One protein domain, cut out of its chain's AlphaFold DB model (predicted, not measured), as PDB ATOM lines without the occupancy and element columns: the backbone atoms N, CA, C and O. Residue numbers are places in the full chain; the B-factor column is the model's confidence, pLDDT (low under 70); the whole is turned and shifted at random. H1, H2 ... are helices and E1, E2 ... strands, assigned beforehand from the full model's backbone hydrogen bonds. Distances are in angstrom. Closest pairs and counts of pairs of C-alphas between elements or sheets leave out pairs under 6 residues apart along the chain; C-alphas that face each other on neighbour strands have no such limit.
ATOM      1  N   ILE A   3    -109.238 -24.913 -38.091       87.50
ATOM      2  CA  ILE A   3    -109.900 -24.518 -36.844       87.50
ATOM      3  C   ILE A   3    -110.771 -25.676 -36.366       87.50
ATOM      4  O   ILE A   3    -111.576 -26.196 -37.125       87.50
ATOM      5  N   GLY A   4    -110.611 -26.087 -35.116       86.69
ATOM      6  CA  GLY A   4    -111.437 -27.077 -34.442       86.69
ATOM      7  C   GLY A   4    -112.518 -26.413 -33.599       86.69
ATOM      8  O   GLY A   4    -112.251 -25.435 -32.902       86.69
ATOM      9  N   TYR A   5    -113.727 -26.961 -33.623       86.94
ATOM     10  CA  TYR A   5    -114.835 -26.502 -32.788       86.94
ATOM     11  C   TYR A   5    -115.495 -27.682 -32.059       86.94
ATOM     12  O   TYR A   5    -115.944 -28.648 -32.684       86.94
ATOM     13  N   ALA A   6    -115.537 -27.594 -30.726       84.81
ATOM     14  CA  ALA A   6    -116.084 -28.592 -29.810       84.81
ATOM     15  C   ALA A   6    -117.289 -28.038 -29.036       84.81
ATOM     16  O   ALA A   6    -117.304 -26.879 -28.615       84.81
ATOM     17  N   ARG A   7    -118.293 -28.889 -28.797       80.25
ATOM     18  CA  ARG A   7    -119.521 -28.513 -28.088       80.25
ATOM     19  C   ARG A   7    -120.015 -29.637 -27.189       80.25
ATOM     20  O   ARG A   7    -120.207 -30.770 -27.641       80.25
ATOM     21  N   VAL A   8    -120.349 -29.293 -25.948       77.31
ATOM     22  CA  VAL A   8    -121.055 -30.185 -25.013       77.31
ATOM     23  C   VAL A   8    -122.353 -29.557 -24.521       77.31
ATOM     24  O   VAL A   8    -122.465 -28.339 -24.394       77.31
ATOM     25  N   SER A   9    -123.356 -30.404 -24.285       66.75
ATOM     26  CA  SER A   9    -124.726 -29.979 -23.972       66.75
ATOM     27  C   SER A   9    -125.006 -29.846 -22.477       66.75
ATOM     28  O   SER A   9    -126.084 -29.396 -22.105       66.75
ATOM     29  N   THR A  10    -124.056 -30.231 -21.625       64.75
ATOM     30  CA  THR A  10    -124.165 -30.163 -20.161       64.75
ATOM     31  C   THR A  10    -122.841 -29.708 -19.555       64.75
ATOM     32  O   THR A  10    -121.776 -29.940 -20.127       64.75
ATOM     33  N   ILE A  11    -122.905 -29.042 -18.399       62.44
ATOM     34  CA  ILE A  11    -121.720 -28.504 -17.710       62.44
ATOM     35  C   ILE A  11    -120.782 -29.634 -17.261       62.44
ATOM     36  O   ILE A  11    -119.560 -29.468 -17.312       62.44
ATOM     37  N   GLU A  12    -121.370 -30.772 -16.890       62.66
ATOM     38  CA  GLU A  12    -120.701 -31.975 -16.386       62.66
ATOM     39  C   GLU A  12    -120.054 -32.833 -17.482       62.66
ATOM     40  O   GLU A  12    -119.252 -33.708 -17.180       62.66
ATOM     41  N   GLN A  13    -120.367 -32.595 -18.760       63.50
ATOM     42  CA  GLN A  13    -119.736 -33.334 -19.850       63.50
ATOM     43  C   GLN A  13    -118.277 -32.907 -20.044       63.50
ATOM     44  O   GLN A  13    -117.969 -31.726 -20.240       63.50
ATOM     45  N   ASP A  14    -117.386 -33.898 -20.070       71.94
ATOM     46  CA  ASP A  14    -115.976 -33.702 -20.377       71.94
ATOM     47  C   ASP A  14    -115.768 -33.326 -21.849       71.94
ATOM     48  O   ASP A  14    -116.070 -34.084 -22.771       71.94
ATOM     49  N   LEU A  15    -115.184 -32.146 -22.071       75.94
ATOM     50  CA  LEU A  15    -114.763 -31.658 -23.390       75.94
ATOM     51  C   LEU A  15    -113.442 -32.279 -23.865       75.94
ATOM     52  O   LEU A  15    -113.103 -32.172 -25.043       75.94
ATOM     53  N   LYS A  16    -112.692 -32.923 -22.961       79.81
ATOM     54  CA  LYS A  16    -111.344 -33.447 -23.234       79.81
ATOM     55  C   LYS A  16    -111.298 -34.401 -24.438       79.81
ATOM     56  O   LYS A  16    -110.458 -34.158 -25.303       79.81
ATOM     57  N   PRO A  17    -112.208 -35.392 -24.580       79.38
ATOM     58  CA  PRO A  17    -112.170 -36.308 -25.722       79.38
ATOM     59  C   PRO A  17    -112.367 -35.592 -27.064       79.38
ATOM     60  O   PRO A  17    -111.669 -35.887 -28.027       79.38
ATOM     61  N   GLN A  18    -113.266 -34.600 -27.123       77.25
ATOM     62  CA  GLN A  18    -113.493 -33.823 -28.348       77.25
ATOM     63  C   GLN A  18    -112.273 -32.965 -28.701       77.25
ATOM     64  O   GLN A  18    -111.873 -32.906 -29.859       77.25
ATOM     65  N   ILE A  19    -111.649 -32.321 -27.708       83.19
ATOM     66  CA  ILE A  19    -110.445 -31.507 -27.924       83.19
ATOM     67  C   ILE A  19    -109.300 -32.373 -28.456       83.19
ATOM     68  O   ILE A  19    -108.597 -31.962 -29.377       83.19
ATOM     69  N   GLU A  20    -109.109 -33.571 -27.908       82.75
ATOM     70  CA  GLU A  20    -108.051 -34.483 -28.341       82.75
ATOM     71  C   GLU A  20    -108.269 -34.995 -29.770       82.75
ATOM     72  O   GLU A  20    -107.339 -34.983 -30.574       82.75
ATOM     73  N   GLN A  21    -109.510 -35.318 -30.137       80.88
ATOM     74  CA  GLN A  21    -109.870 -35.658 -31.517       80.88
ATOM     75  C   GLN A  21    -109.606 -34.509 -32.495       80.88
ATOM     76  O   GLN A  21    -109.087 -34.732 -33.587       80.88
ATOM     77  N   LEU A  22    -109.918 -33.267 -32.106       84.12
ATOM     78  CA  LEU A  22    -109.636 -32.091 -32.932       84.12
ATOM     79  C   LEU A  22    -108.128 -31.876 -33.115       84.12
ATOM     80  O   LEU A  22    -107.689 -31.568 -34.224       84.12
ATOM     81  N   LYS A  23    -107.328 -32.094 -32.064       83.88
ATOM     82  CA  LYS A  23    -105.859 -32.063 -32.160       83.88
ATOM     83  C   LYS A  23    -105.338 -33.144 -33.108       83.88
ATOM     84  O   LYS A  23    -104.527 -32.836 -33.976       83.88
ATOM     85  N   GLN A  24    -105.832 -34.377 -32.993       82.31
ATOM     86  CA  GLN A  24    -105.453 -35.485 -33.881       82.31
ATOM     87  C   GLN A  24    -105.841 -35.226 -35.344       82.31
ATOM     88  O   GLN A  24    -105.094 -35.578 -36.252       82.31
ATOM     89  N   ALA A  25    -106.965 -34.548 -35.586       79.38
ATOM     90  CA  ALA A  25    -107.381 -34.118 -36.922       79.38
ATOM     91  C   ALA A  25    -106.525 -32.961 -37.497       79.38
ATOM     92  O   ALA A  25    -106.689 -32.567 -38.660       79.38
ATOM     93  N   GLY A  26    -105.598 -32.418 -36.701       83.62
ATOM     94  CA  GLY A  26    -104.679 -31.354 -37.088       83.62
ATOM     95  C   GLY A  26    -105.266 -29.951 -36.957       83.62
ATOM     96  O   GLY A  26    -104.886 -29.076 -37.730       83.62
ATOM     97  N   ALA A  27    -106.210 -29.726 -36.038       86.88
ATOM     98  CA  ALA A  27    -106.684 -28.380 -35.723       86.88
ATOM     99  C   ALA A  27    -105.576 -27.554 -35.044       86.88
ATOM    100  O   ALA A  27    -105.035 -27.950 -34.014       86.88
ATOM    101  N   GLU A  28    -105.277 -26.385 -35.604       84.31
ATOM    102  CA  GLU A  28    -104.274 -25.439 -35.099       84.31
ATOM    103  C   GLU A  28    -104.851 -24.543 -33.995       84.31
ATOM    104  O   GLU A  28    -104.176 -24.217 -33.021       84.31
ATOM    105  N   LYS A  29    -106.129 -24.163 -34.124       86.38
ATOM    106  CA  LYS A  29    -106.889 -23.423 -33.107       86.38
ATOM    107  C   LYS A  29    -108.126 -24.205 -32.724       86.38
ATOM    108  O   LYS A  29    -108.846 -24.645 -33.611       86.38
ATOM    109  N   ILE A  30    -108.394 -24.355 -31.431       86.94
ATOM    110  CA  ILE A  30    -109.553 -25.101 -30.929       86.94
ATOM    111  C   ILE A  30    -110.418 -24.176 -30.086       86.94
ATOM    112  O   ILE A  30    -109.940 -23.573 -29.129       86.94
ATOM    113  N   TYR A  31    -111.696 -24.112 -30.435       86.62
ATOM    114  CA  TYR A  31    -112.724 -23.390 -29.703       86.62
ATOM    115  C   TYR A  31    -113.670 -24.398 -29.061       86.62
ATOM    116  O   TYR A  31    -114.044 -25.394 -29.682       86.62
ATOM    117  N   SER A  32    -114.051 -24.157 -27.811       84.69
ATOM    118  CA  SER A  32    -114.972 -25.024 -27.083       84.69
ATOM    119  C   SER A  32    -116.044 -24.206 -26.395       84.69
ATOM    120  O   SER A  32    -115.719 -23.242 -25.704       84.69
ATOM    121  N   GLU A  33    -117.295 -24.634 -26.508       83.62
ATOM    122  CA  GLU A  33    -118.395 -24.041 -25.753       83.62
ATOM    123  C   GLU A  33    -119.227 -25.096 -25.020       83.62
ATOM    124  O   GLU A  33    -119.387 -26.244 -25.458       83.62
ATOM    125  N   LYS A  34    -119.759 -24.686 -23.869       77.50
ATOM    126  CA  LYS A  34    -120.722 -25.457 -23.089       77.50
ATOM    127  C   LYS A  34    -122.070 -24.771 -23.237       77.50
ATOM    128  O   LYS A  34    -122.265 -23.707 -22.662       77.50
ATOM    129  N   TYR A  35    -122.980 -25.367 -24.001       70.81
ATOM    130  CA  TYR A  35    -124.295 -24.771 -24.222       70.81
ATOM    131  C   TYR A  35    -125.382 -25.835 -24.316       70.81
ATOM    132  O   TYR A  35    -125.284 -26.807 -25.069       70.81
ATOM    133  N   THR A  36    -126.440 -25.636 -23.533       63.34
ATOM    134  CA  THR A  36    -127.618 -26.505 -23.543       63.34
ATOM    135  C   THR A  36    -128.376 -26.313 -24.860       63.34
ATOM    136  O   THR A  36    -128.450 -25.211 -25.403       63.34
ATOM    137  N   GLY A  37    -128.903 -27.400 -25.432       60.84
ATOM    138  CA  GLY A  37    -129.464 -27.425 -26.794       60.84
ATOM    139  C   GLY A  37    -130.756 -26.623 -27.010       60.84
ATOM    140  O   GLY A  37    -131.386 -26.792 -28.049       60.84
ATOM    141  N   THR A  38    -131.167 -25.807 -26.040       60.00
ATOM    142  CA  THR A  38    -132.406 -25.021 -26.043       60.00
ATOM    143  C   THR A  38    -132.249 -23.603 -26.586       60.00
ATOM    144  O   THR A  38    -133.261 -22.998 -26.924       60.00
ATOM    145  N   THR A  39    -131.025 -23.080 -26.723       61.00
ATOM    146  CA  THR A  39    -130.793 -21.691 -27.159       61.00
ATOM    147  C   THR A  39    -130.031 -21.634 -28.484       61.00
ATOM    148  O   THR A  39    -129.084 -22.390 -28.713       61.00
ATOM    149  N   THR A  40    -130.473 -20.749 -29.381       64.50
ATOM    150  CA  THR A  40    -129.880 -20.540 -30.717       64.50
ATOM    151  C   THR A  40    -128.646 -19.637 -30.679       64.50
ATOM    152  O   THR A  40    -127.831 -19.695 -31.592       64.50
ATOM    153  N   GLU A  41    -128.495 -18.832 -29.627       71.56
ATOM    154  CA  GLU A  41    -127.355 -17.938 -29.421       71.56
ATOM    155  C   GLU A  41    -126.079 -18.737 -29.145       71.56
ATOM    156  O   GLU A  41    -126.046 -19.573 -28.239       71.56
ATOM    157  N   ARG A  42    -125.040 -18.495 -29.953       75.38
ATOM    158  CA  ARG A  42    -123.765 -19.223 -29.900       75.38
ATOM    159  C   ARG A  42    -122.595 -18.253 -30.058       75.38
ATOM    160  O   ARG A  42    -121.975 -18.210 -31.119       75.38
ATOM    161  N   PRO A  43    -122.255 -17.497 -29.005       81.62
ATOM    162  CA  PRO A  43    -121.254 -16.437 -29.098       81.62
ATOM    163  C   PRO A  43    -119.883 -16.954 -29.561       81.62
ATOM    164  O   PRO A  43    -119.244 -16.334 -30.405       81.62
ATOM    165  N   VAL A  44    -119.460 -18.131 -29.084       84.38
ATOM    166  CA  VAL A  44    -118.171 -18.734 -29.471       84.38
ATOM    167  C   VAL A  44    -118.194 -19.211 -30.922       84.38
ATOM    168  O   VAL A  44    -117.228 -19.010 -31.654       84.38
ATOM    169  N   PHE A  45    -119.291 -19.823 -31.371       84.25
ATOM    170  CA  PHE A  45    -119.441 -20.191 -32.777       84.25
ATOM    171  C   PHE A  45    -119.425 -18.957 -33.688       84.25
ATOM    172  O   PHE A  45    -118.746 -18.966 -34.711       84.25
ATOM    173  N   ASP A  46    -120.105 -17.880 -33.298       85.88
ATOM    174  CA  ASP A  46    -120.135 -16.635 -34.063       85.88
ATOM    175  C   ASP A  46    -118.739 -15.997 -34.165       85.88
ATOM    176  O   ASP A  46    -118.357 -15.487 -35.220       85.88
ATOM    177  N   GLU A  47    -117.932 -16.071 -33.105       86.25
ATOM    178  CA  GLU A  47    -116.522 -15.663 -33.133       86.25
ATOM    179  C   GLU A  47    -115.674 -16.529 -34.070       86.25
ATOM    180  O   GLU A  47    -114.862 -16.002 -34.841       86.25
ATOM    181  N   VAL A  48    -115.877 -17.849 -34.059       86.69
ATOM    182  CA  VAL A  48    -115.204 -18.762 -34.995       86.69
ATOM    183  C   VAL A  48    -115.562 -18.399 -36.431       86.69
ATOM    184  O   VAL A  48    -114.669 -18.264 -37.265       86.69
ATOM    185  N   MET A  49    -116.844 -18.158 -36.708       85.19
ATOM    186  CA  MET A  49    -117.322 -17.771 -38.036       85.19
ATOM    187  C   MET A  49    -116.732 -16.438 -38.505       85.19
ATOM    188  O   MET A  49    -116.392 -16.313 -39.678       85.19
ATOM    189  N   LYS A  50    -116.536 -15.467 -37.603       87.12
ATOM    190  CA  LYS A  50    -115.840 -14.201 -37.911       87.12
ATOM    191  C   LYS A  50    -114.342 -14.382 -38.167       87.12
ATOM    192  O   LYS A  50    -113.740 -13.585 -38.879       87.12
ATOM    193  N   THR A  51    -113.733 -15.393 -37.554       85.56
ATOM    194  CA  THR A  51    -112.289 -15.650 -37.653       85.56
ATOM    195  C   THR A  51    -111.923 -16.418 -38.924       85.56
ATOM    196  O   THR A  51    -110.796 -16.294 -39.407       85.56
ATOM    197  N   LEU A  52    -112.857 -17.206 -39.465       86.12
ATOM    198  CA  LEU A  52    -112.656 -17.998 -40.677       86.12
ATOM    199  C   LEU A  52    -112.435 -17.101 -41.899       86.12
ATOM    200  O   LEU A  52    -113.232 -16.212 -42.199       86.12
ATOM    201  N   LYS A  53    -111.360 -17.373 -42.639       87.06
ATOM    202  CA  LYS A  53    -111.064 -16.740 -43.927       87.06
ATOM    203  C   LYS A  53    -111.256 -17.732 -45.071       87.06
ATOM    204  O   LYS A  53    -111.309 -18.945 -44.877       87.06
ATOM    205  N   SER A  54    -111.342 -17.208 -46.293       82.06
ATOM    206  CA  SER A  54    -111.389 -18.044 -47.497       82.06
ATOM    207  C   SER A  54    -110.141 -18.935 -47.571       82.06
ATOM    208  O   SER A  54    -109.022 -18.430 -47.512       82.06
ATOM    209  N   GLY A  55    -110.341 -20.254 -47.659       82.62
ATOM    210  CA  GLY A  55    -109.272 -21.263 -47.629       82.62
ATOM    211  C   GLY A  55    -109.031 -21.922 -46.263       82.62
ATOM    212  O   GLY A  55    -108.255 -22.876 -46.181       82.62
ATOM    213  N   ASP A  56    -109.697 -21.475 -45.197       85.88
ATOM    214  CA  ASP A  56    -109.653 -22.153 -43.899       85.88
ATOM    215  C   ASP A  56    -110.584 -23.372 -43.853       85.88
ATOM    216  O   ASP A  56    -111.596 -23.449 -44.548       85.88
ATOM    217  N   THR A  57    -110.233 -24.353 -43.018       82.56
ATOM    218  CA  THR A  57    -111.022 -25.577 -42.825       82.56
ATOM    219  C   THR A  57    -111.520 -25.647 -41.390       82.56
ATOM    220  O   THR A  57    -110.720 -25.666 -40.454       82.56
ATOM    221  N   LEU A  58    -112.842 -25.722 -41.223       84.56
ATOM    222  CA  LEU A  58    -113.484 -25.926 -39.929       84.56
ATOM    223  C   LEU A  58    -113.704 -27.425 -39.676       84.56
ATOM    224  O   LEU A  58    -114.412 -28.097 -40.425       84.56
ATOM    225  N   ILE A  59    -113.113 -27.940 -38.603       81.38
ATOM    226  CA  ILE A  59    -113.221 -29.323 -38.141       81.38
ATOM    227  C   ILE A  59    -114.181 -29.347 -36.948       81.38
ATOM    228  O   ILE A  59    -113.953 -28.679 -35.941       81.38
ATOM    229  N   VAL A  60    -115.258 -30.126 -37.049       80.88
ATOM    230  CA  VAL A  60    -116.285 -30.243 -36.002       80.88
ATOM    231  C   VAL A  60    -116.491 -31.711 -35.644       80.88
ATOM    232  O   VAL A  60    -116.717 -32.544 -36.522       80.88
ATOM    233  N   THR A  61    -116.464 -32.040 -34.353       69.81
ATOM    234  CA  THR A  61    -116.711 -33.405 -33.862       69.81
ATOM    235  C   THR A  61    -118.210 -33.692 -33.755       69.81
ATOM    236  O   THR A  61    -118.963 -32.932 -33.140       69.81
ATOM    237  N   ARG A  62    -118.677 -34.809 -34.335       58.31
ATOM    238  CA  ARG A  62    -120.091 -35.219 -34.259       58.31
ATOM    239  C   ARG A  62    -120.420 -35.818 -32.893       58.31
ATOM    240  O   ARG A  62    -119.786 -36.746 -32.414       58.31
ATOM    241  N   THR A  63    -121.555 -35.399 -32.347       59.25
ATOM    242  CA  THR A  63    -122.136 -35.831 -31.060       59.25
ATOM    243  C   THR A  63    -122.520 -37.325 -30.998       59.25
ATOM    244  O   THR A  63    -122.940 -37.819 -29.954       59.25
ATOM    245  N   GLN A  64    -122.400 -38.070 -32.103       56.94
ATOM    246  CA  GLN A  64    -122.732 -39.501 -32.161       56.94
ATOM    247  C   GLN A  64    -121.787 -40.351 -31.304       56.94
ATOM    248  O   GLN A  64    -122.228 -41.304 -30.665       56.94
ATOM    249  N   GLU A  65    -120.510 -39.975 -31.229       60.09
ATOM    250  CA  GLU A  65    -119.518 -40.712 -30.445       60.09
ATOM    251  C   GLU A  65    -119.781 -40.605 -28.942       60.09
ATOM    252  O   GLU A  65    -119.657 -41.596 -28.230       60.09
ATOM    253  N   GLY A  66    -120.284 -39.458 -28.472       61.09
ATOM    254  CA  GLY A  66    -120.728 -39.292 -27.086       61.09
ATOM    255  C   GLY A  66    -121.887 -40.226 -26.719       61.09
ATOM    256  O   GLY A  66    -121.882 -40.818 -25.640       61.09
ATOM    257  N   LYS A  67    -122.846 -40.445 -27.635       61.62
ATOM    258  CA  LYS A  67    -123.907 -41.453 -27.438       61.62
ATOM    259  C   LYS A  67    -123.336 -42.867 -27.397       61.62
ATOM    260  O   LYS A  67    -123.767 -43.674 -26.581       61.62
ATOM    261  N   ALA A  68    -122.378 -43.181 -28.269       60.12
ATOM    262  CA  ALA A  68    -121.734 -44.490 -28.294       60.12
ATOM    263  C   ALA A  68    -120.910 -44.754 -27.022       60.12
ATOM    264  O   ALA A  68    -120.935 -45.867 -26.505       60.12
ATOM    265  N   TYR A  69    -120.232 -43.734 -26.494       67.81
ATOM    266  CA  TYR A  69    -119.510 -43.802 -25.228       67.81
ATOM    267  C   TYR A  69    -120.464 -44.035 -24.050       67.81
ATOM    268  O   TYR A  69    -120.248 -44.976 -23.288       67.81
ATOM    269  N   ALA A  70    -121.550 -43.257 -23.953       64.94
ATOM    270  CA  ALA A  70    -122.562 -43.413 -22.905       64.94
ATOM    271  C   ALA A  70    -123.227 -44.800 -22.946       64.94
ATOM    272  O   ALA A  70    -123.331 -45.458 -21.919       64.94
ATOM    273  N   ARG A  71    -123.559 -45.309 -24.145       70.69
ATOM    274  CA  ARG A  71    -124.060 -46.686 -24.336       70.69
ATOM    275  C   ARG A  71    -123.111 -47.768 -23.814       70.69
ATOM    276  O   ARG A  71    -123.583 -48.847 -23.478       70.69
ATOM    277  N   LYS A  72    -121.795 -47.526 -23.825       72.25
ATOM    278  CA  LYS A  72    -120.773 -48.505 -23.417       72.25
ATOM    279  C   LYS A  72    -120.425 -48.434 -21.930       72.25
ATOM    280  O   LYS A  72    -120.124 -49.468 -21.351       72.25
ATOM    281  N   HIS A  73    -120.429 -47.238 -21.343       71.88
ATOM    282  CA  HIS A  73    -119.861 -47.005 -20.010       71.88
ATOM    283  C   HIS A  73    -120.904 -46.750 -18.923       71.88
ATOM    284  O   HIS A  73    -120.576 -46.878 -17.749       71.88
ATOM    285  N   ASP A  74    -122.142 -46.410 -19.283       72.56
ATOM    286  CA  ASP A  74    -123.223 -46.197 -18.325       72.56
ATOM    287  C   ASP A  74    -124.273 -47.319 -18.458       72.56
ATOM    288  O   ASP A  74    -125.051 -47.330 -19.418       72.56
TER     289      ASP A  74
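What this domain is: This is residues 3 to 74 of the 137 residues of the protein "Resolvase/invertase-type recombinase catalytic domain-containing protein" of Lactobacillus gallinarum (UniProt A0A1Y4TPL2). A small parallel sheet, E2 E1 E3, is the middle of three layers, H1 over one face and H2 over the other; residues 67 to 74, of which 67 to 73 belong to H3, stick out. The 72 printed residues include, in order, E1 H1 E2 H2 E3 H3: mixed class, compact, radius of gyration of the C-alphas 12.9 A, spans 42 by 29 by 15 A.

Where its parts are: E1, residues 3 to 8, starts at C-alpha 3 (-109.900, -24.518, -36.844) and measures 17.2 A. H1 is residues 16 to 24, 12.3 A; E2 29 to 34, 17.2 A; H2 43 to 51, 12.4 A; E3 57 to 60, 9.8 A. H3, 64 to 73, 14.6 A, ends at C-alpha 73 (-119.861, -47.005, -20.010).

How they stand to each other: E1 is parallel to E2, 16 degrees, N 4 and O 29 2.7 A apart, and to E3, 18 degrees, N 5 and O 59 2.9 A apart, both within hydrogen-bond range. H1 runs along the strands over E1, height over the sheet 8.6 A, closest C-alphas Gly 4 and Leu 22, 5.5 A. H2, on the opposite face, runs along them at 9.6 A; its closest C-alphas with E2 are Val 44 and Glu 33, 6.5 A. The strand-helix-strand unit E1, H1, E2, parallel neighbours joined through a helix, and the split one E2, H2, E3, with E1 between, have right-handed crossovers. H3 is not on the sheet. In H1, H2 and H3 every O i to N i+4 pair is within hydrogen-bond range.

The domain as a whole: The farthest C-alphas, Ser 54 and Asp 74, are 42.2 A apart. The printed part has no cut and no long link. pLDDT is under 70 at residues 9 to 13, 36 to 40 and 61 to 70.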